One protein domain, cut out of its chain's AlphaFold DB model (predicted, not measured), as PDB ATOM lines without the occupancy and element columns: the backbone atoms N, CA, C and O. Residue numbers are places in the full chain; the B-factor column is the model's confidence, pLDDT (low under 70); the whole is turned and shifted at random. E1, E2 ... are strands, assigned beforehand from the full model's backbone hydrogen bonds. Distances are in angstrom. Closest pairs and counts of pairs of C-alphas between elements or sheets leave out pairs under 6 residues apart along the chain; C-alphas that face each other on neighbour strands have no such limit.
ATOM      1  N   GLU A 359      38.637  22.852 -36.444       94.19
ATOM      2  CA  GLU A 359      37.347  22.193 -36.290       94.19
ATOM      3  C   GLU A 359      36.264  23.239 -36.015       94.19
ATOM      4  O   GLU A 359      36.444  24.132 -35.183       94.19
ATOM      5  N   THR A 360      35.118  23.119 -36.685       93.25
ATOM      6  CA  THR A 360      33.967  24.006 -36.473       93.25
ATOM      7  C   THR A 360      32.813  23.235 -35.837       93.25
ATOM      8  O   THR A 360      32.491  22.110 -36.231       93.25
ATOM      9  N   ILE A 361      32.198  23.824 -34.810       91.94
ATOM     10  CA  ILE A 361      31.032  23.266 -34.120       91.94
ATOM     11  C   ILE A 361      29.944  24.333 -34.018       91.94
ATOM     12  O   ILE A 361      30.166  25.408 -33.461       91.94
ATOM     13  N   GLY A 362      28.754  23.996 -34.511       84.19
ATOM     14  CA  GLY A 362      27.638  24.924 -34.684       84.19
ATOM     15  C   GLY A 362      27.468  25.329 -36.149       84.19
ATOM     16  O   GLY A 362      28.261  24.923 -36.996       84.19
ATOM     17  N   PHE A 363      26.404  26.084 -36.437       85.44
ATOM     18  CA  PHE A 363      25.882  26.346 -37.794       85.44
ATOM     19  C   PHE A 363      25.394  25.114 -38.563       85.44
ATOM     20  O   PHE A 363      25.129  25.189 -39.758       85.44
ATOM     21  N   ASP A 364      25.250  23.977 -37.894       89.56
ATOM     22  CA  ASP A 364      24.608  22.817 -38.481       89.56
ATOM     23  C   ASP A 364      23.104  23.049 -38.662       89.56
ATOM     24  O   ASP A 364      22.449  23.741 -37.875       89.56
ATOM     25  N   THR A 365      22.555  22.419 -39.694       92.12
ATOM     26  CA  THR A 365      21.126  22.413 -39.991       92.12
ATOM     27  C   THR A 365      20.508  21.122 -39.464       92.12
ATOM     28  O   THR A 365      20.876  20.024 -39.882       92.12
ATOM     29  N   VAL A 366      19.547  21.232 -38.545       91.31
ATOM     30  CA  VAL A 366      18.912  20.089 -37.879       91.31
ATOM     31  C   VAL A 366      17.414  20.052 -38.162       91.31
ATOM     32  O   VAL A 366      16.681  21.000 -37.884       91.31
ATOM     33  N   THR A 367      16.930  18.909 -38.645       92.62
ATOM     34  CA  THR A 367      15.496  18.593 -38.711       92.62
ATOM     35  C   THR A 367      15.167  17.579 -37.618       92.62
ATOM     36  O   THR A 367      15.663  16.457 -37.659       92.62
ATOM     37  N   ALA A 368      14.351  17.958 -36.634       90.25
ATOM     38  CA  ALA A 368      13.966  17.067 -35.533       90.25
ATOM     39  C   ALA A 368      12.602  17.459 -34.956       90.25
ATOM     40  O   ALA A 368      12.297  18.646 -34.891       90.25
ATOM     41  N   ALA A 369      11.803  16.490 -34.493       89.38
ATOM     42  CA  ALA A 369      10.477  16.745 -33.910       89.38
ATOM     43  C   ALA A 369      10.525  17.746 -32.741       89.38
ATOM     44  O   ALA A 369       9.726  18.681 -32.686       89.38
ATOM     45  N   THR A 370      11.528  17.594 -31.872       90.69
ATOM     46  CA  THR A 370      11.794  18.472 -30.728       90.69
ATOM     47  C   THR A 370      13.108  19.212 -30.934       90.69
ATOM     48  O   THR A 370      14.088  18.632 -31.406       90.69
ATOM     49  N   LYS A 371      13.144  20.490 -30.542       90.31
ATOM     50  CA  LYS A 371      14.352  21.316 -30.606       90.31
ATOM     51  C   LYS A 371      15.482  20.708 -29.756       90.31
ATOM     52  O   LYS A 371      15.305  20.577 -28.543       90.31
ATOM     53  N   PRO A 372      16.653  20.401 -30.343       91.56
ATOM     54  CA  PRO A 372      17.818  19.968 -29.584       91.56
ATOM     55  C   PRO A 372      18.269  21.044 -28.596       91.56
ATOM     56  O   PRO A 372      18.473  22.197 -28.970       91.56
ATOM     57  N   THR A 373      18.470  20.657 -27.340       92.44
ATOM     58  CA  THR A 373      18.961  21.549 -26.278       92.44
ATOM     59  C   THR A 373      20.455  21.391 -26.016       92.44
ATOM     60  O   THR A 373      21.057  22.228 -25.347       92.44
ATOM     61  N   THR A 374      21.088  20.342 -26.551       91.94
ATOM     62  CA  THR A 374      22.525  20.092 -26.399       91.94
ATOM     63  C   THR A 374      23.103  19.388 -27.626       91.94
ATOM     64  O   THR A 374      22.440  18.543 -28.221       91.94
ATOM     65  N   VAL A 375      24.358  19.684 -27.958       93.06
ATOM     66  CA  VAL A 375      25.203  18.856 -28.832       93.06
ATOM     67  C   VAL A 375      26.493  18.500 -28.107       93.06
ATOM     68  O   VAL A 375      27.026  19.313 -27.354       93.06
ATOM     69  N   SER A 376      26.975  17.274 -28.300       94.31
ATOM     70  CA  SER A 376      28.254  16.820 -27.750       94.31
ATOM     71  C   SER A 376      29.187  16.407 -28.878       94.31
ATOM     72  O   SER A 376      28.752  15.730 -29.807       94.31
ATOM     73  N   LYS A 377      30.459  16.797 -28.799       94.69
ATOM     74  CA  LYS A 377      31.481  16.422 -29.778       94.69
ATOM     75  C   LYS A 377      32.818  16.188 -29.092       94.69
ATOM     76  O   LYS A 377      33.237  16.990 -28.260       94.69
ATOM     77  N   THR A 378      33.477  15.096 -29.452       95.75
ATOM     78  CA  THR A 378      34.843  14.795 -29.016       95.75
ATOM     79  C   THR A 378      35.805  15.244 -30.102       95.75
ATOM     80  O   THR A 378      35.603  14.912 -31.269       95.75
ATOM     81  N   LEU A 379      36.828  16.010 -29.733       95.94
ATOM     82  CA  LEU A 379      37.836  16.474 -30.679       95.94
ATOM     83  C   LEU A 379      38.845  15.374 -31.010       95.94
ATOM     84  O   LEU A 379      39.227  14.575 -30.149       95.94
ATOM     85  N   GLY A 380      39.304  15.376 -32.260       93.44
ATOM     86  CA  GLY A 380      40.472  14.615 -32.683       93.44
ATOM     87  C   GLY A 380      41.763  15.256 -32.173       93.44
ATOM     88  O   GLY A 380      41.840  16.471 -31.990       93.44
ATOM     89  N   ARG A 381      42.798  14.439 -31.959       90.44
ATOM     90  CA  ARG A 381      44.136  14.915 -31.558       90.44
ATOM     91  C   ARG A 381      44.835  15.743 -32.634       90.44
ATOM     92  O   ARG A 381      45.745  16.486 -32.330       90.44
ATOM     93  N   ASP A 382      44.423  15.616 -33.883       90.19
ATOM     94  CA  ASP A 382      44.927  16.375 -35.025       90.19
ATOM     95  C   ASP A 382      44.302  17.777 -35.145       90.19
ATOM     96  O   ASP A 382      44.635  18.526 -36.057       90.19
ATOM     97  N   THR A 383      43.387  18.136 -34.241       93.06
ATOM     98  CA  THR A 383      42.773  19.466 -34.179       93.06
ATOM     99  C   THR A 383      43.590  20.387 -33.279       93.06
ATOM    100  O   THR A 383      43.834  20.083 -32.109       93.06
ATOM    101  N   ASN A 384      43.959  21.557 -33.801       94.50
ATOM    102  CA  ASN A 384      44.712  22.574 -33.058       94.50
ATOM    103  C   ASN A 384      43.940  23.885 -32.894       94.50
ATOM    104  O   ASN A 384      44.323  24.732 -32.090       94.50
ATOM    105  N   SER A 385      42.841  24.052 -33.625       95.25
ATOM    106  CA  SER A 385      41.969  25.218 -33.550       95.25
ATOM    107  C   SER A 385      40.511  24.770 -33.509       95.25
ATOM    108  O   SER A 385      40.102  23.888 -34.260       95.25
ATOM    109  N   LEU A 386      39.727  25.360 -32.614       95.00
ATOM    110  CA  LEU A 386      38.298  25.136 -32.473       95.00
ATOM    111  C   LEU A 386      37.566  26.470 -32.589       95.00
ATOM    112  O   LEU A 386      37.750  27.362 -31.757       95.00
ATOM    113  N   TYR A 387      36.652  26.554 -33.550       94.00
ATOM    114  CA  TYR A 387      35.611  27.569 -33.568       94.00
ATOM    115  C   TYR A 387      34.286  26.943 -33.129       94.00
ATOM    116  O   TYR A 387      33.801  25.988 -33.736       94.00
ATOM    117  N   VAL A 388      33.688  27.473 -32.064       93.12
ATOM    118  CA  VAL A 388      32.465  26.911 -31.481       93.12
ATOM    119  C   VAL A 388      31.407  27.977 -31.233       93.12
ATOM    120  O   VAL A 388      31.652  28.970 -30.552       93.12
ATOM    121  N   THR A 389      30.197  27.756 -31.740       91.38
ATOM    122  CA  THR A 389      29.029  28.613 -31.504       91.38
ATOM    123  C   THR A 389      27.873  27.810 -30.919       91.38
ATOM    124  O   THR A 389      27.728  26.619 -31.179       91.38
ATOM    125  N   THR A 390      27.033  28.467 -30.116       91.62
ATOM    126  CA  THR A 390      25.798  27.849 -29.599       91.62
ATOM    127  C   THR A 390      24.669  27.854 -30.626       91.62
ATOM    128  O   THR A 390      23.659  27.184 -30.419       91.62
ATOM    129  N   GLN A 391      24.846  28.597 -31.721       89.75
ATOM    130  CA  GLN A 391      23.874  28.782 -32.788       89.75
ATOM    131  C   GLN A 391      23.811  27.576 -33.734       89.75
ATOM    132  O   GLN A 391      24.835  27.013 -34.120       89.75
ATOM    133  N   PHE A 392      22.598  27.217 -34.136       91.81
ATOM    134  CA  PHE A 392      22.315  26.222 -35.167       91.81
ATOM    135  C   PHE A 392      20.981  26.550 -35.847       91.81
ATOM    136  O   PHE A 392      20.165  27.304 -35.303       91.81
ATOM    137  N   GLU A 393      20.742  25.989 -37.026       92.75
ATOM    138  CA  GLU A 393      19.449  26.105 -37.696       92.75
ATOM    139  C   GLU A 393      18.580  24.903 -37.353       92.75
ATOM    140  O   GLU A 393      19.005  23.755 -37.469       92.75
ATOM    141  N   TRP A 394      17.344  25.153 -36.930       93.38
ATOM    142  CA  TRP A 394      16.408  24.093 -36.582       93.38
ATOM    143  C   TRP A 394      15.068  24.281 -37.267       93.38
ATOM    144  O   TRP A 394      14.520  25.383 -37.281       93.38
ATOM    145  N   ARG A 395      14.500  23.174 -37.745       92.81
ATOM    146  CA  ARG A 395      13.071  23.071 -38.034       92.81
ATOM    147  C   ARG A 395      12.472  21.853 -37.345       92.81
ATOM    148  O   ARG A 395      13.131  20.816 -37.208       92.81
ATOM    149  N   SER A 396      11.201  21.970 -36.967       89.81
ATOM    150  CA  SER A 396      10.427  20.802 -36.548       89.81
ATOM    151  C   SER A 396      10.267  19.841 -37.725       89.81
ATOM    152  O   SER A 396      10.096  20.283 -38.857       89.81
ATOM    153  N   SER A 397      10.269  18.530 -37.476       87.50
ATOM    154  CA  SER A 397       9.998  17.528 -38.520       87.50
ATOM    155  C   SER A 397       8.596  17.648 -39.135       87.50
ATOM    156  O   SER A 397       8.333  17.032 -40.162       87.50
ATOM    157  N   SER A 398       7.705  18.431 -38.519       85.19
ATOM    158  CA  SER A 398       6.363  18.759 -39.008       85.19
ATOM    159  C   SER A 398       6.219  20.196 -39.541       85.19
ATOM    160  O   SER A 398       5.112  20.597 -39.884       85.19
ATOM    161  N   SER A 399       7.305  20.981 -39.623       77.56
ATOM    162  CA  SER A 399       7.310  22.371 -40.118       77.56
ATOM    163  C   SER A 399       8.263  22.550 -41.306       77.56
ATOM    164  O   SER A 399       9.289  21.879 -41.407       77.56
ATOM    165  N   GLY A 400       7.940  23.481 -42.210       75.75
ATOM    166  CA  GLY A 400       8.723  23.750 -43.421       75.75
ATOM    167  C   GLY A 400       9.900  24.717 -43.245       75.75
ATOM    168  O   GLY A 400      10.825  24.679 -44.055       75.75
ATOM    169  N   THR A 401       9.903  25.555 -42.204       87.62
ATOM    170  CA  THR A 401      10.818  26.708 -42.110       87.62
ATOM    171  C   THR A 401      11.919  26.488 -41.079       87.62
ATOM    172  O   THR A 401      11.639  26.122 -39.937       87.62
ATOM    173  N   TYR A 402      13.169  26.749 -41.468       90.81
ATOM    174  CA  TYR A 402      14.299  26.792 -40.543       90.81
ATOM    175  C   TYR A 402      14.309  28.097 -39.751       90.81
ATOM    176  O   TYR A 402      14.115  29.178 -40.303       90.81
ATOM    177  N   ALA A 403      14.553  27.986 -38.452       89.94
ATOM    178  CA  ALA A 403      14.756  29.111 -37.558       89.94
ATOM    179  C   ALA A 403      16.101  28.974 -36.844       89.94
ATOM    180  O   ALA A 403      16.469  27.901 -36.353       89.94
ATOM    181  N   THR A 404      16.809  30.091 -36.730       91.06
ATOM    182  CA  THR A 404      18.029  30.199 -35.939       91.06
ATOM    183  C   THR A 404      17.717  30.001 -34.459       91.06
ATOM    184  O   THR A 404      16.927  30.734 -33.866       91.06
ATOM    185  N   ASN A 405      18.348  29.007 -33.846       90.12
ATOM    186  CA  ASN A 405      18.175  28.665 -32.442       90.12
ATOM    187  C   ASN A 405      19.534  28.506 -31.761       90.12
ATOM    188  O   ASN A 405      20.571  28.434 -32.418       90.12
ATOM    189  N   THR A 406      19.522  28.421 -30.432       90.62
ATOM    190  CA  THR A 406      20.721  28.132 -29.644       90.62
ATOM    191  C   THR A 406      20.546  26.923 -28.741       90.62
ATOM    192  O   THR A 406      19.441  26.637 -28.274       90.62
ATOM    193  N   ARG A 407      21.651  26.224 -28.490       91.25
ATOM    194  CA  ARG A 407      21.731  25.042 -27.625       91.25
ATOM    195  C   ARG A 407      23.045  25.021 -26.854       91.25
ATOM    196  O   ARG A 407      24.009  25.673 -27.251       91.25
ATOM    197  N   GLU A 408      23.103  24.256 -25.769       91.44
ATOM    198  CA  GLU A 408      24.376  24.004 -25.093       91.44
ATOM    199  C   GLU A 408      25.311  23.187 -25.996       91.44
ATOM    200  O   GLU A 408      24.888  22.243 -26.668       91.44
ATOM    201  N   VAL A 409      26.602  23.511 -25.987       93.56
ATOM    202  CA  VAL A 409      27.619  22.749 -26.722       93.56
ATOM    203  C   VAL A 409      28.596  22.155 -25.724       93.56
ATOM    204  O   VAL A 409      29.224  22.880 -24.958       93.56
ATOM    205  N   LYS A 410      28.725  20.833 -25.727       95.19
ATOM    206  CA  LYS A 410      29.674  20.083 -24.904       95.19
ATOM    207  C   LYS A 410      30.812  19.598 -25.791       95.19
ATOM    208  O   LYS A 410      30.595  18.801 -26.699       95.19
ATOM    209  N   VAL A 411      32.018  20.078 -25.536       96.06
ATOM    210  CA  VAL A 411      33.211  19.683 -26.284       96.06
ATOM    211  C   VAL A 411      34.117  18.884 -25.369       96.06
ATOM    212  O   VAL A 411      34.615  19.411 -24.379       96.06
ATOM    213  N   THR A 412      34.331  17.617 -25.695       96.62
ATOM    214  CA  THR A 412      35.289  16.768 -24.989       96.62
ATOM    215  C   THR A 412      36.647  16.900 -25.663       96.62
ATOM    216  O   THR A 412      36.775  16.648 -26.863       96.62
ATOM    217  N   LEU A 413      37.654  17.312 -24.894       96.50
ATOM    218  CA  LEU A 413      39.036  17.376 -25.356       96.50
ATOM    219  C   LEU A 413      39.550  15.974 -25.723       96.50
ATOM    220  O   LEU A 413      39.035  14.979 -25.202       96.50
ATOM    221  N   PRO A 414      40.556  15.869 -26.607       95.81
ATOM    222  CA  PRO A 414      41.068  14.575 -27.033       95.81
ATOM    223  C   PRO A 414      41.610  13.748 -25.859       95.81
ATOM    224  O   PRO A 414      42.081  14.284 -24.854       95.81
ATOM    225  N   ALA A 415      41.567  12.422 -26.001       94.81
ATOM    226  CA  ALA A 415      42.335  11.537 -25.134       94.81
ATOM    227  C   ALA A 415      43.819  11.655 -25.502       94.81
ATOM    228  O   ALA A 415      44.181  11.354 -26.638       94.81
ATOM    229  N   MET A 416      44.649  12.098 -24.562       95.06
ATOM    230  CA  MET A 416      46.045  12.448 -24.824       95.06
ATOM    231  C   MET A 416      46.986  11.289 -24.531       95.06
ATOM    232  O   MET A 416      46.803  10.555 -23.559       95.06
ATOM    233  N   GLU A 417      48.009  11.137 -25.361       92.69
ATOM    234  CA  GLU A 417      49.048  10.125 -25.213       92.69
ATOM    235  C   GLU A 417      50.299  10.674 -24.523       92.69
ATOM    236  O   GLU A 417      50.504  11.889 -24.459       92.69
ATOM    237  N   PRO A 418      51.212   9.793 -24.070       88.25
ATOM    238  CA  PRO A 418      52.471  10.231 -23.490       88.25
ATOM    239  C   PRO A 418      53.353  11.057 -24.436       88.25
ATOM    240  O   PRO A 418      54.296  11.675 -23.970       88.25
ATOM    241  N   TYR A 419      53.116  11.052 -25.747       88.12
ATOM    242  CA  TYR A 419      53.888  11.832 -26.724       88.12
ATOM    243  C   TYR A 419      53.174  13.109 -27.184       88.12
ATOM    244  O   TYR A 419      53.711  13.817 -28.026       88.12
ATOM    245  N   ASP A 420      52.004  13.415 -26.619       90.94
ATOM    246  CA  ASP A 420      51.222  14.604 -26.963       90.94
ATOM    247  C   ASP A 420      51.475  15.763 -25.964       90.94
ATOM    248  O   ASP A 420      50.644  16.655 -25.800       90.94
ATOM    249  N   ASP A 421      52.601  15.735 -25.239       90.12
ATOM    250  CA  ASP A 421      52.983  16.807 -24.311       90.12
ATOM    251  C   ASP A 421      53.206  18.130 -25.057       90.12
ATOM    252  O   ASP A 421      53.791  18.158 -26.139       90.12
ATOM    253  N   GLY A 422      52.711  19.228 -24.489       90.94
ATOM    254  CA  GLY A 422      52.741  20.541 -25.127       90.94
ATOM    255  C   GLY A 422      51.702  20.730 -26.235       90.94
ATOM    256  O   GLY A 422      51.774  21.732 -26.944       90.94
ATOM    257  N   HIS A 423      50.736  19.815 -26.405       94.00
ATOM    258  CA  HIS A 423      49.679  19.977 -27.408       94.00
ATOM    259  C   HIS A 423      48.908  21.273 -27.189       94.00
ATOM    260  O   HIS A 423      48.371  21.510 -26.105       94.00
ATOM    261  N   VAL A 424      48.823  22.077 -28.243       95.25
ATOM    262  CA  VAL A 424      48.172  23.384 -28.213       95.25
ATOM    263  C   VAL A 424      46.811  23.296 -28.891       95.25
ATOM    264  O   VAL A 424      46.702  22.859 -30.042       95.25
ATOM    265  N   LEU A 425      45.784  23.749 -28.175       95.88
ATOM    266  CA  LEU A 425      44.437  23.932 -28.691       95.88
ATOM    267  C   LEU A 425      43.984  25.376 -28.475       95.88
ATOM    268  O   LEU A 425      43.813  25.833 -27.344       95.88
ATOM    269  N   PHE A 426      43.723  26.070 -29.574       94.25
ATOM    270  CA  PHE A 426      43.061  27.366 -29.556       94.25
ATOM    271  C   PHE A 426      41.553  27.165 -29.600       94.25
ATOM    272  O   PHE A 426      41.051  26.399 -30.419       94.25
ATOM    273  N   ILE A 427      40.820  27.857 -28.735       92.44
ATOM    274  CA  ILE A 427      39.359  27.823 -28.714       92.44
ATOM    275  C   ILE A 427      38.845  29.246 -28.856       92.44
ATOM    276  O   ILE A 427      39.167  30.107 -28.036       92.44
ATOM    277  N   LYS A 428      38.011  29.475 -29.871       91.00
ATOM    278  CA  LYS A 428      37.258  30.711 -30.069       91.00
ATOM    279  C   LYS A 428      35.771  30.421 -29.964       91.00
ATOM    280  O   LYS A 428      35.238  29.562 -30.670       91.00
ATOM    281  N   ARG A 429      35.094  31.171 -29.100       88.75
ATOM    282  CA  ARG A 429      33.642  31.147 -29.002       88.75
ATOM    283  C   ARG A 429      33.017  32.189 -29.932       88.75
ATOM    284  O   ARG A 429      33.415  33.351 -29.920       88.75
ATOM    285  N   GLY A 430      32.032  31.752 -30.709       86.06
ATOM    286  CA  GLY A 430      31.139  32.600 -31.497       86.06
ATOM    287  C   GLY A 430      29.979  33.153 -30.661       86.06
ATOM    288  O   GLY A 430      30.135  33.407 -29.468       86.06
ATOM    289  N   LEU A 431      28.809  33.304 -31.287       81.38
ATOM    290  CA  LEU A 431      27.619  33.951 -30.716       81.38
ATOM    291  C   LEU A 431      27.159  33.349 -29.370       81.38
ATOM    292  O   LEU A 431      27.106  32.121 -29.186       81.38
ATOM    293  N   ASN A 432      26.775  34.231 -28.440       69.81
ATOM    294  CA  ASN A 432      26.257  33.901 -27.115       69.81
ATOM    295  C   ASN A 432      24.785  34.309 -26.979       69.81
ATOM    296  O   ASN A 432      24.451  35.485 -27.040       69.81
ATOM    297  N   ASN A 433      23.907  33.346 -26.699       69.31
ATOM    298  CA  ASN A 433      22.508  33.628 -26.374       69.31
ATOM    299  C   ASN A 433      22.042  32.766 -25.190       69.31
ATOM    300  O   ASN A 433      21.254  31.830 -25.337       69.31
ATOM    301  N   GLY A 434      22.649  32.989 -24.020       72.88
ATOM    302  CA  GLY A 434      22.265  32.360 -22.745       72.88
ATOM    303  C   GLY A 434      22.621  30.874 -22.580       72.88
ATOM    304  O   GLY A 434      22.521  30.345 -21.477       72.88
ATOM    305  N   ASN A 435      23.067  30.197 -23.642       86.56
ATOM    306  CA  ASN A 435      23.555  28.817 -23.599       86.56
ATOM    307  C   ASN A 435      25.072  28.765 -23.411       86.56
ATOM    308  O   ASN A 435      25.796  29.631 -23.900       86.56
ATOM    309  N   TYR A 436      25.571  27.718 -22.757       87.25
ATOM    310  CA  TYR A 436      26.997  27.574 -22.457       87.25
ATOM    311  C   TYR A 436      27.733  26.698 -23.473       87.25
ATOM    312  O   TYR A 436      27.207  25.690 -23.953       87.25
ATOM    313  N   VAL A 437      28.997  27.050 -23.725       91.81
ATOM    314  CA  VAL A 437      29.984  26.114 -24.273       91.81
ATOM    315  C   VAL A 437      30.731  25.501 -23.094       91.81
ATOM    316  O   VAL A 437      31.402  26.210 -22.345       91.81
ATOM    317  N   LYS A 438      30.586  24.190 -22.911       93.94
ATOM    318  CA  LYS A 438      31.204  23.410 -21.836       93.94
ATOM    319  C   LYS A 438      32.357  22.602 -22.414       93.94
ATOM    320  O   LYS A 438      32.134  21.766 -23.285       93.94
ATOM    321  N   ILE A 439      33.563  22.830 -21.914       95.31
ATOM    322  CA  ILE A 439      34.757  22.071 -22.277       95.31
ATOM    323  C   ILE A 439      34.997  21.010 -21.204       95.31
ATOM    324  O   ILE A 439      35.144  21.318 -20.018       95.31
ATOM    325  N   LEU A 440      34.995  19.750 -21.626       96.44
ATOM    326  CA  LEU A 440      35.216  18.584 -20.785       96.44
ATOM    327  C   LEU A 440      36.636  18.062 -21.026       96.44
ATOM    328  O   LEU A 440      37.046  17.969 -22.185       96.44
ATOM    329  N   PRO A 441      37.386  17.676 -19.981       95.44
ATOM    330  CA  PRO A 441      38.652  16.989 -20.186       95.44
ATOM    331  C   PRO A 441      38.424  15.623 -20.842       95.44
ATOM    332  O   PRO A 441      37.433  14.940 -20.559       95.44
ATOM    333  N   GLY A 442      39.366  15.230 -21.696       94.38
ATOM    334  CA  GLY A 442      39.471  13.872 -22.213       94.38
ATOM    335  C   GLY A 442      40.135  12.921 -21.216       94.38
ATOM    336  O   GLY A 442      40.273  13.200 -20.022       94.38
ATOM    337  N   ALA A 443      40.579  11.777 -21.720       93.75
ATOM    338  CA  ALA A 443      41.451  10.884 -20.969       93.75
ATOM    339  C   ALA A 443      42.924  11.297 -21.090       93.75
ATOM    340  O   ALA A 443      43.302  12.073 -21.966       93.75
ATOM    341  N   SER A 444      43.759  10.728 -20.230       94.06
ATOM    342  CA  SER A 444      45.210  10.865 -20.291       94.06
ATOM    343  C   SER A 444      45.857   9.496 -20.194       94.06
ATOM    344  O   SER A 444      45.543   8.707 -19.303       94.06
ATOM    345  N   TYR A 445      46.773   9.212 -21.104       92.25
ATOM    346  CA  TYR A 445      47.674   8.083 -21.009       92.25
ATOM    347  C   TYR A 445      49.063   8.584 -20.628       92.25
ATOM    348  O   TYR A 445      49.577   9.546 -21.196       92.25
ATOM    349  N   ARG A 446      49.697   7.897 -19.677       88.56
ATOM    350  CA  ARG A 446      51.052   8.214 -19.208       88.56
ATOM    351  C   ARG A 446      51.926   6.974 -19.190       88.56
ATOM    352  O   ARG A 446      51.417   5.858 -19.103       88.56
ATOM    353  N   MET A 447      53.235   7.174 -19.232       85.56
ATOM    354  CA  MET A 447      54.188   6.101 -18.981       85.56
ATOM    355  C   MET A 447      54.475   6.035 -17.484       85.56
ATOM    356  O   MET A 447      54.775   7.044 -16.856       85.56
ATOM    357  N   VAL A 448      54.389   4.840 -16.914       86.69
ATOM    358  CA  VAL A 448      54.727   4.561 -15.518       86.69
ATOM    359  C   VAL A 448      55.822   3.510 -15.506       86.69
ATOM    360  O   VAL A 448      55.693   2.471 -16.152       86.69
ATOM    361  N   TYR A 449      56.917   3.777 -14.798       87.19
ATOM    362  CA  TYR A 449      57.987   2.799 -14.665       87.19
ATOM    363  C   TYR A 449      57.488   1.599 -13.860       87.19
ATOM    364  O   TYR A 449      57.070   1.735 -12.711       87.19
ATOM    365  N   ASN A 450      57.521   0.420 -14.472       88.50
ATOM    366  CA  ASN A 450      57.211  -0.837 -13.819       88.50
ATOM    367  C   ASN A 450      58.524  -1.488 -13.375       88.50
ATOM    368  O   ASN A 450      59.243  -2.089 -14.180       88.50
ATOM    369  N   SER A 451      58.806  -1.384 -12.077       89.44
ATOM    370  CA  SER A 451      60.014  -1.911 -11.435       89.44
ATOM    371  C   SER A 451      60.160  -3.429 -11.535       89.44
ATOM    372  O   SER A 451      61.271  -3.935 -11.457       89.44
ATOM    373  N   SER A 452      59.067  -4.167 -11.734       90.50
ATOM    374  CA  SER A 452      59.098  -5.630 -11.860       90.50
ATOM    375  C   SER A 452      59.507  -6.095 -13.257       90.50
ATOM    376  O   SER A 452      59.943  -7.228 -13.432       90.50
ATOM    377  N   THR A 453      59.349  -5.240 -14.268       87.69
ATOM    378  CA  THR A 453      59.682  -5.564 -15.666       87.69
ATOM    379  C   THR A 453      60.817  -4.706 -16.218       87.69
ATOM    380  O   THR A 453      61.197  -4.892 -17.373       87.69
ATOM    381  N   ASN A 454      61.346  -3.774 -15.412       85.44
ATOM    382  CA  ASN A 454      62.295  -2.725 -15.797       85.44
ATOM    383  C   ASN A 454      61.897  -2.003 -17.092       85.44
ATOM    384  O   ASN A 454      62.732  -1.674 -17.935       85.44
ATOM    385  N   LYS A 455      60.592  -1.785 -17.270       84.06
ATOM    386  CA  LYS A 455      60.008  -1.191 -18.474       84.06
ATOM    387  C   LYS A 455      59.029  -0.099 -18.100       84.06
ATOM    388  O   LYS A 455      58.303  -0.194 -17.115       84.06
ATOM    389  N   TRP A 456      58.969   0.925 -18.936       82.50
ATOM    390  CA  TRP A 456      57.899   1.905 -18.878       82.50
ATOM    391  C   TRP A 456      56.626   1.288 -19.463       82.50
ATOM    392  O   TRP A 456      56.622   0.822 -20.602       82.50
ATOM    393  N   VAL A 457      55.548   1.280 -18.683       87.19
ATOM    394  CA  VAL A 457      54.240   0.741 -19.067       87.19
ATOM    395  C   VAL A 457      53.261   1.890 -19.252       87.19
ATOM    396  O   VAL A 457      53.184   2.800 -18.432       87.19
ATOM    397  N   ARG A 458      52.497   1.844 -20.342       88.38
ATOM    398  CA  ARG A 458      51.442   2.815 -20.620       88.38
ATOM    399  C   ARG A 458      50.233   2.546 -19.724       88.38
ATOM    400  O   ARG A 458      49.684   1.448 -19.735       88.38
ATOM    401  N   THR A 459      49.786   3.557 -18.990       89.62
ATOM    402  CA  THR A 459      48.668   3.472 -18.043       89.62
ATOM    403  C   THR A 459      47.615   4.525 -18.366       89.62
ATOM    404  O   THR A 459      47.950   5.671 -18.660       89.62
ATOM    405  N   TYR A 460      46.344   4.129 -18.300       91.69
ATOM    406  CA  TYR A 460      45.193   5.013 -18.475       91.69
ATOM    407  C   TYR A 460      44.901   5.820 -17.206       91.69
ATOM    408  O   TYR A 460      45.002   5.309 -16.091       91.69
ATOM    409  N   GLY A 461      44.492   7.069 -17.380       85.94
ATOM    410  CA  GLY A 461      44.086   7.979 -16.323       85.94
ATOM    411  C   GLY A 461      43.047   8.986 -16.809       85.94
ATOM    412  O   GLY A 461      42.745   9.099 -17.998       85.94
ATOM    413  N   THR A 462      42.484   9.725 -15.856       88.44
ATOM    414  CA  THR A 462      41.551  10.822 -16.145       88.44
ATOM    415  C   THR A 462      42.319  12.142 -16.153       88.44
ATOM    416  O   THR A 462      43.123  12.380 -15.251       88.44
ATOM    417  N   SER A 463      42.072  12.985 -17.158       94.94
ATOM    418  CA  SER A 463      42.625  14.342 -17.246       94.94
ATOM    419  C   SER A 463      41.694  15.356 -16.566       94.94
ATOM    420  O   SER A 463      40.526  15.067 -16.293       94.94
ATOM    421  N   CYS A 464      42.193  16.560 -16.307       96.00
ATOM    422  CA  CYS A 464      41.388  17.712 -15.916       96.00
ATOM    423  C   CYS A 464      41.847  18.972 -16.659       96.00
ATOM    424  O   CYS A 464      42.874  18.970 -17.343       96.00
ATOM    425  N   ILE A 465      41.062  20.043 -16.537       96.50
ATOM    426  CA  ILE A 465      41.397  21.366 -17.064       96.50
ATOM    427  C   ILE A 465      41.708  22.280 -15.882       96.50
ATOM    428  O   ILE A 465      40.840  22.498 -15.044       96.50
ATOM    429  N   LEU A 466      42.913  22.828 -15.814       94.12
ATOM    430  CA  LEU A 466      43.277  23.878 -14.875       94.12
ATOM    431  C   LEU A 466      43.017  25.237 -15.532       94.12
ATOM    432  O   LEU A 466      43.652  25.582 -16.526       94.12
ATOM    433  N   TYR A 467      42.080  26.005 -14.991       90.94
ATOM    434  CA  TYR A 467      41.679  27.309 -15.524       90.94
ATOM    435  C   TYR A 467      41.464  28.313 -14.387       90.94
ATOM    436  O   TYR A 467      41.472  27.920 -13.229       90.94
ATOM    437  N   ASP A 468      41.327  29.608 -14.696       80.94
ATOM    438  CA  ASP A 468      40.929  30.676 -13.754       80.94
ATOM    439  C   ASP A 468      41.387  30.515 -12.286       80.94
ATOM    440  O   ASP A 468      40.651  29.990 -11.449       80.94
ATOM    441  N   ASN A 469      42.577  31.033 -11.954       82.00
ATOM    442  CA  ASN A 469      43.088  31.102 -10.575       82.00
ATOM    443  C   ASN A 469      42.951  29.769  -9.802       82.00
ATOM    444  O   ASN A 469      42.410  29.734  -8.699       82.00
ATOM    445  N   ASN A 470      43.439  28.677 -10.403       83.06
ATOM    446  CA  ASN A 470      43.459  27.323  -9.831       83.06
ATOM    447  C   ASN A 470      42.097  26.590  -9.777       83.06
ATOM    448  O   ASN A 470      41.923  25.643  -9.010       83.06
ATOM    449  N   SER A 471      41.130  26.995 -10.603       90.81
ATOM    450  CA  SER A 471      39.883  26.249 -10.817       90.81
ATOM    451  C   SER A 471      40.134  24.959 -11.609       90.81
ATOM    452  O   SER A 471      40.924  24.937 -12.553       90.81
ATOM    453  N   ILE A 472      39.428  23.880 -11.252       94.06
ATOM    454  CA  ILE A 472      39.596  22.553 -11.866       94.06
ATOM    455  C   ILE A 472      38.307  22.145 -12.583       94.06
ATOM    456  O   ILE A 472      37.243  22.008 -11.976       94.06
ATOM    457  N   GLY A 473      38.413  21.945 -13.893       94.19
ATOM    458  CA  GLY A 473      37.357  21.482 -14.780       94.19
ATOM    459  C   GLY A 473      37.437  19.973 -14.931       94.19
ATOM    460  O   GLY A 473      38.446  19.439 -15.390       94.19
ATOM    461  N   THR A 474      36.369  19.282 -14.550       94.81
ATOM    462  CA  THR A 474      36.260  17.818 -14.605       94.81
ATOM    463  C   THR A 474      35.091  17.412 -15.496       94.81
ATOM    464  O   THR A 474      34.239  18.231 -15.831       94.81
ATOM    465  N   SER A 475      34.977  16.131 -15.848       90.44
ATOM    466  CA  SER A 475      33.824  15.648 -16.622       90.44
ATOM    467  C   SER A 475      32.480  15.863 -15.903       90.44
ATOM    468  O   SER A 475      31.447  15.943 -16.562       90.44
ATOM    469  N   ARG A 476      32.479  15.974 -14.562       90.12
ATOM    470  CA  ARG A 476      31.277  16.266 -13.754       90.12
ATOM    471  C   ARG A 476      31.015  17.763 -13.594       90.12
ATOM    472  O   ARG A 476      29.858  18.163 -13.531       90.12
ATOM    473  N   ASN A 477      32.070  18.572 -13.535       92.75
ATOM    474  CA  ASN A 477      31.991  20.027 -13.439       92.75
ATOM    475  C   ASN A 477      32.884  20.668 -14.517       92.75
ATOM    476  O   ASN A 477      34.039  20.997 -14.232       92.75
ATOM    477  N   PRO A 478      32.404  20.758 -15.770       93.62
ATOM    478  CA  PRO A 478      33.226  21.175 -16.897       93.62
ATOM    479  C   PRO A 478      33.479  22.682 -16.917       93.62
ATOM    480  O   PRO A 478      32.672  23.477 -16.431       93.62
ATOM    481  N   MET A 479      34.582  23.084 -17.548       92.81
ATOM    482  CA  MET A 479      34.900  24.497 -17.738       92.81
ATOM    483  C   MET A 479      33.871  25.129 -18.681       92.81
ATOM    484  O   MET A 479      33.609  24.598 -19.757       92.81
ATOM    485  N   SER A 480      33.288  26.264 -18.298       89.94
ATOM    486  CA  SER A 480      32.286  26.959 -19.115       89.94
ATOM    487  C   SER A 480      32.856  28.237 -19.718       89.94
ATOM    488  O   SER A 480      33.348  29.097 -18.991       89.94
ATOM    489  N   ILE A 481      32.727  28.392 -21.034       88.19
ATOM    490  CA  ILE A 481      33.037  29.638 -21.739       88.19
ATOM    491  C   ILE A 481      31.755  30.476 -21.765       88.19
ATOM    492  O   ILE A 481      30.755  30.057 -22.354       88.19
ATOM    493  N   LYS A 482      31.761  31.612 -21.055       79.25
ATOM    494  CA  LYS A 482      30.541  32.359 -20.696       79.25
ATOM    495  C   LYS A 482      30.257  33.569 -21.570       79.25
ATOM    496  O   LYS A 482      29.081  33.800 -21.851       79.25
ATOM    497  N   SER A 483      31.269  34.281 -22.060       83.94
ATOM    498  CA  SER A 483      31.051  35.482 -22.876       83.94
ATOM    499  C   SER A 483      31.162  35.185 -24.369       83.94
ATOM    500  O   SER A 483      31.780  34.199 -24.780       83.94
ATOM    501  N   GLU A 484      30.483  35.995 -25.178       85.44
ATOM    502  CA  GLU A 484      30.640  35.982 -26.632       85.44
ATOM    503  C   GLU A 484      32.047  36.433 -27.010       85.44
ATOM    504  O   GLU A 484      32.612  37.300 -26.346       85.44
ATOM    505  N   GLY A 485      32.622  35.850 -28.061       82.25
ATOM    506  CA  GLY A 485      33.935  36.264 -28.547       82.25
ATOM    507  C   GLY A 485      35.104  35.837 -27.656       82.25
ATOM    508  O   GLY A 485      36.253  36.116 -28.009       82.25
ATOM    509  N   ASP A 486      34.854  35.129 -26.552       84.75
ATOM    510  CA  ASP A 486      35.907  34.609 -25.684       84.75
ATOM    511  C   ASP A 486      36.873  33.717 -26.466       84.75
ATOM    512  O   ASP A 486      36.472  32.841 -27.239       84.75
ATOM    513  N   ALA A 487      38.163  33.953 -26.247       86.88
ATOM    514  CA  ALA A 487      39.248  33.178 -26.817       86.88
ATOM    515  C   ALA A 487      40.153  32.667 -25.700       86.88
ATOM    516  O   ALA A 487      40.384  33.353 -24.703       86.88
ATOM    517  N   MET A 488      40.676  31.461 -25.870       88.75
ATOM    518  CA  MET A 488      41.645  30.886 -24.946       88.75
ATOM    519  C   MET A 488      42.557  29.894 -25.646       88.75
ATOM    520  O   MET A 488      42.198  29.305 -26.664       88.75
ATOM    521  N   CYS A 489      43.729  29.701 -25.055       93.31
ATOM    522  CA  CYS A 489      44.661  28.653 -25.416       93.31
ATOM    523  C   CYS A 489      44.676  27.623 -24.289       93.31
ATOM    524  O   CYS A 489      44.828  27.986 -23.123       93.31
ATOM    525  N   LEU A 490      44.511  26.350 -24.626       95.00
ATOM    526  CA  LEU A 490      44.763  25.243 -23.713       95.00
ATOM    527  C   LEU A 490      46.044  24.542 -24.158       95.00
ATOM    528  O   LEU A 490      46.175  24.199 -25.333       95.00
ATOM    529  N   ILE A 491      46.965  24.329 -23.221       96.00
ATOM    530  CA  ILE A 491      48.185  23.552 -23.450       96.00
ATOM    531  C   ILE A 491      48.141  22.319 -22.557       96.00
ATOM    532  O   ILE A 491      47.893  22.421 -21.355       96.00
ATOM    533  N   TYR A 492      48.325  21.145 -23.146       96.44
ATOM    534  CA  TYR A 492      48.376  19.898 -22.395       96.44
ATOM    535  C   TYR A 492      49.763  19.681 -21.785       96.44
ATOM    536  O   TYR A 492      50.764  19.716 -22.495       96.44
ATOM    537  N   HIS A 493      49.808  19.403 -20.484       94.19
ATOM    538  CA  HIS A 493      51.020  19.045 -19.752       94.19
ATOM    539  C   HIS A 493      50.889  17.637 -19.187       94.19
ATOM    540  O   HIS A 493      50.177  17.412 -18.204       94.19
ATOM    541  N   ARG A 494      51.597  16.687 -19.795       90.38
ATOM    542  CA  ARG A 494      51.579  15.257 -19.460       90.38
ATOM    543  C   ARG A 494      52.020  14.985 -18.026       90.38
ATOM    544  O   ARG A 494      51.407  14.164 -17.343       90.38
ATOM    545  N   ASP A 495      53.081  15.660 -17.594       88.19
ATOM    546  CA  ASP A 495      53.758  15.376 -16.324       88.19
ATOM    547  C   ASP A 495      53.123  16.127 -15.140       88.19
ATOM    548  O   ASP A 495      53.448  15.866 -13.981       88.19
ATOM    549  N   LEU A 496      52.156  17.014 -15.414       91.94
ATOM    550  CA  LEU A 496      51.365  17.671 -14.383       91.94
ATOM    551  C   LEU A 496      50.314  16.701 -13.824       91.94
ATOM    552  O   LEU A 496      49.579  16.039 -14.564       91.94
ATOM    553  N   ALA A 497      50.225  16.639 -12.497       92.25
ATOM    554  CA  ALA A 497      49.195  15.905 -11.780       92.25
ATOM    555  C   ALA A 497      48.534  16.813 -10.742       92.25
ATOM    556  O   ALA A 497      49.212  17.564 -10.044       92.25
ATOM    557  N   ILE A 498      47.208  16.742 -10.644       91.88
ATOM    558  CA  ILE A 498      46.412  17.545  -9.711       91.88
ATOM    559  C   ILE A 498      45.479  16.618  -8.947       91.88
ATOM    560  O   ILE A 498      44.723  15.854  -9.547       91.88
ATOM    561  N   THR A 499      45.498  16.707  -7.623       91.88
ATOM    562  CA  THR A 499      44.587  15.956  -6.756       91.88
ATOM    563  C   THR A 499      43.444  16.855  -6.301       91.88
ATOM    564  O   THR A 499      43.673  17.925  -5.743       91.88
ATOM    565  N   GLN A 500      42.205  16.413  -6.520       88.00
ATOM    566  CA  GLN A 500      41.001  17.066  -6.011       88.00
ATOM    567  C   GLN A 500      40.165  16.033  -5.250       88.00
ATOM    568  O   GLN A 500      39.660  15.070  -5.830       88.00
ATOM    569  N   GLY A 501      40.022  16.220  -3.936       87.31
ATOM    570  CA  GLY A 501      39.412  15.208  -3.071       87.31
ATOM    571  C   GLY A 501      40.221  13.906  -3.092       87.31
ATOM    572  O   GLY A 501      41.416  13.921  -2.819       87.31
ATOM    573  N   SER A 502      39.576  12.786  -3.432       88.44
ATOM    574  CA  SER A 502      40.196  11.453  -3.512       88.44
ATOM    575  C   SER A 502      40.689  11.058  -4.912       88.44
ATOM    576  O   SER A 502      41.166   9.939  -5.094       88.44
ATOM    577  N   VAL A 503      40.566  11.941  -5.912       89.19
ATOM    578  CA  VAL A 503      40.937  11.648  -7.305       89.19
ATOM    579  C   VAL A 503      42.176  12.444  -7.696       89.19
ATOM    580  O   VAL A 503      42.192  13.670  -7.595       89.19
ATOM    581  N   THR A 504      43.192  11.742  -8.196       91.62
ATOM    582  CA  THR A 504      44.354  12.360  -8.842       91.62
ATOM    583  C   THR A 504      44.178  12.316 -10.352       91.62
ATOM    584  O   THR A 504      44.100  11.246 -10.960       91.62
ATOM    585  N   TYR A 505      44.123  13.498 -10.950       93.81
ATOM    586  CA  TYR A 505      44.135  13.697 -12.388       93.81
ATOM    587  C   TYR A 505      45.579  13.768 -12.863       93.81
ATOM    588  O   TYR A 505      46.409  14.425 -12.239       93.81
ATOM    589  N   HIS A 506      45.878  13.085 -13.958       92.50
ATOM    590  CA  HIS A 506      47.215  13.042 -14.544       92.50
ATOM    591  C   HIS A 506      47.135  13.526 -15.979       92.50
ATOM    592  O   HIS A 506      46.196  13.148 -16.675       92.50
ATOM    593  N   GLY A 507      48.116  14.304 -16.429       93.88
ATOM    594  CA  GLY A 507      48.061  14.951 -17.731       93.88
ATOM    595  C   GLY A 507      46.978  16.020 -17.736       93.88
ATOM    596  O   GLY A 507      45.795  15.704 -17.835       93.88
ATOM    597  N   VAL A 508      47.353  17.280 -17.583       95.75
ATOM    598  CA  VAL A 508      46.408  18.369 -17.314       95.75
ATOM    599  C   VAL A 508      46.427  19.370 -18.454       95.75
ATOM    600  O   VAL A 508      47.488  19.796 -18.898       95.75
ATOM    601  N   TRP A 509      45.243  19.778 -18.904       96.38
ATOM    602  CA  TRP A 509      45.095  20.911 -19.810       96.38
ATOM    603  C   TRP A 509      45.143  22.205 -19.012       96.38
ATOM    604  O   TRP A 509      44.276  22.444 -18.179       96.38
ATOM    605  N   VAL A 510      46.133  23.047 -19.261       94.81
ATOM    606  CA  VAL A 510      46.287  24.327 -18.573       94.81
ATOM    607  C   VAL A 510      45.801  25.442 -19.484       94.81
ATOM    608  O   VAL A 510      46.171  25.515 -20.655       94.81
ATOM    609  N   GLN A 511      44.954  26.317 -18.950       92.69
ATOM    610  CA  GLN A 511      44.523  27.518 -19.645       92.69
ATOM    611  C   GLN A 511      45.639  28.563 -19.642       92.69
ATOM    612  O   GLN A 511      45.993  29.121 -18.605       92.69
ATOM    613  N   HIS A 512      46.125  28.892 -20.832       88.06
ATOM    614  CA  HIS A 512      46.972  30.046 -21.077       88.06
ATOM    615  C   HIS A 512      46.074  31.225 -21.447       88.06
ATOM    616  O   HIS A 512      45.368  31.212 -22.462       88.06
ATOM    617  N   LYS A 513      46.057  32.240 -20.580       69.19
ATOM    618  CA  LYS A 513      45.296  33.466 -20.815       69.19
ATOM    619  C   LYS A 513      46.104  34.409 -21.693       69.19
ATOM    620  O   LYS A 513      47.225  34.771 -21.349       69.19
TER     621      LYS A 513
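This is residues 359 to 513 of the 518 residues of an uncharacterized protein of Muribaculaceae bacterium Isolate-043 (Harlan) (UniProt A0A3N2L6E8). A seven-strand sheet, curled like part of a barrel, has the four-strand sheet E3 E7 E9 E14 across its hollow side, and together they make a loose, partly closed body. The small three-strand sheet E2 E5 E6 extends this body at one end and the hairpin E10 and E11 at the other, and these two ends make the length. The printed part has 155 residues with no named helix and sixteen strands, E1 to E16 along the chain; the class is all strand. The large sheet is mixed, in the order E1 E4 E8 E15 E16 E12 E13. The whole is only just loose, close to compact, with a radius of gyration of the C-alphas of 18.0 A and spans of 66 by 31 by 29 A.

Begin with the large, strongly twisted sheet, where E1, residues 359 to 361, is parallel to E4, residues 385 to 388, with N 361 and O 387 within hydrogen-bond range at 2.9 A. E4 is parallel to E8, residues 424 to 429, with N 386 and O 426 at 2.8 A. E8 is antiparallel to E15, residues 487 to 500, with N 425 and O 490 at 2.9 A. E15 and E16, residues 503 to 512, form a hairpin, with N 491 and O 510 at 2.9 A; E15 bends by 101 degrees at residue 495. E16 is parallel to E12, residues 464 to 467, with N 466 and O 509 at 2.8 A; E12 forms a hairpin with E13, residues 471 to 473. Look next at E3, residues 374 to 378, parallel to E7, residues 408 to 412, which is parallel to E9, residues 437 to 440; E14, residues 479 to 481, is antiparallel to E9. The closest C-alphas of E13 and E14, Gly 473 and Met 479, are 4.9 A apart, while E1 and E3 are only just apart, 8.1 A at the closest. E4 runs on into E5, residues 391 to 395, at 49 degrees; E5 is parallel to E2, residues 365 to 367, and forms a hairpin with E6, residues 403 to 406. E9 runs on into E10, residues 443 to 450, at 17 degrees; E10 forms a hairpin with E11, residues 455 to 462. This hairpin and the large sheet form a sandwich, two sheets face to face, their strands at 46 degrees.

Find C-alpha 359, where E1 begins, at (37.347, 22.193, -36.290). E15 runs 26.4 A from C-alpha 487 at (39.248, 33.178, -26.817), and E16 runs 23.8 A to C-alpha 512 at (46.972, 30.046, -21.077). E10 is 20.9 A long and E11 22.1 A.

The C-alphas farthest apart, Gly 400 and Ser 452, are 66.3 A apart. The printed part has no cut; the link E7 to E8 is long. Its mean pLDDT is 90.3, with residues 432, 433 and 513 under 70.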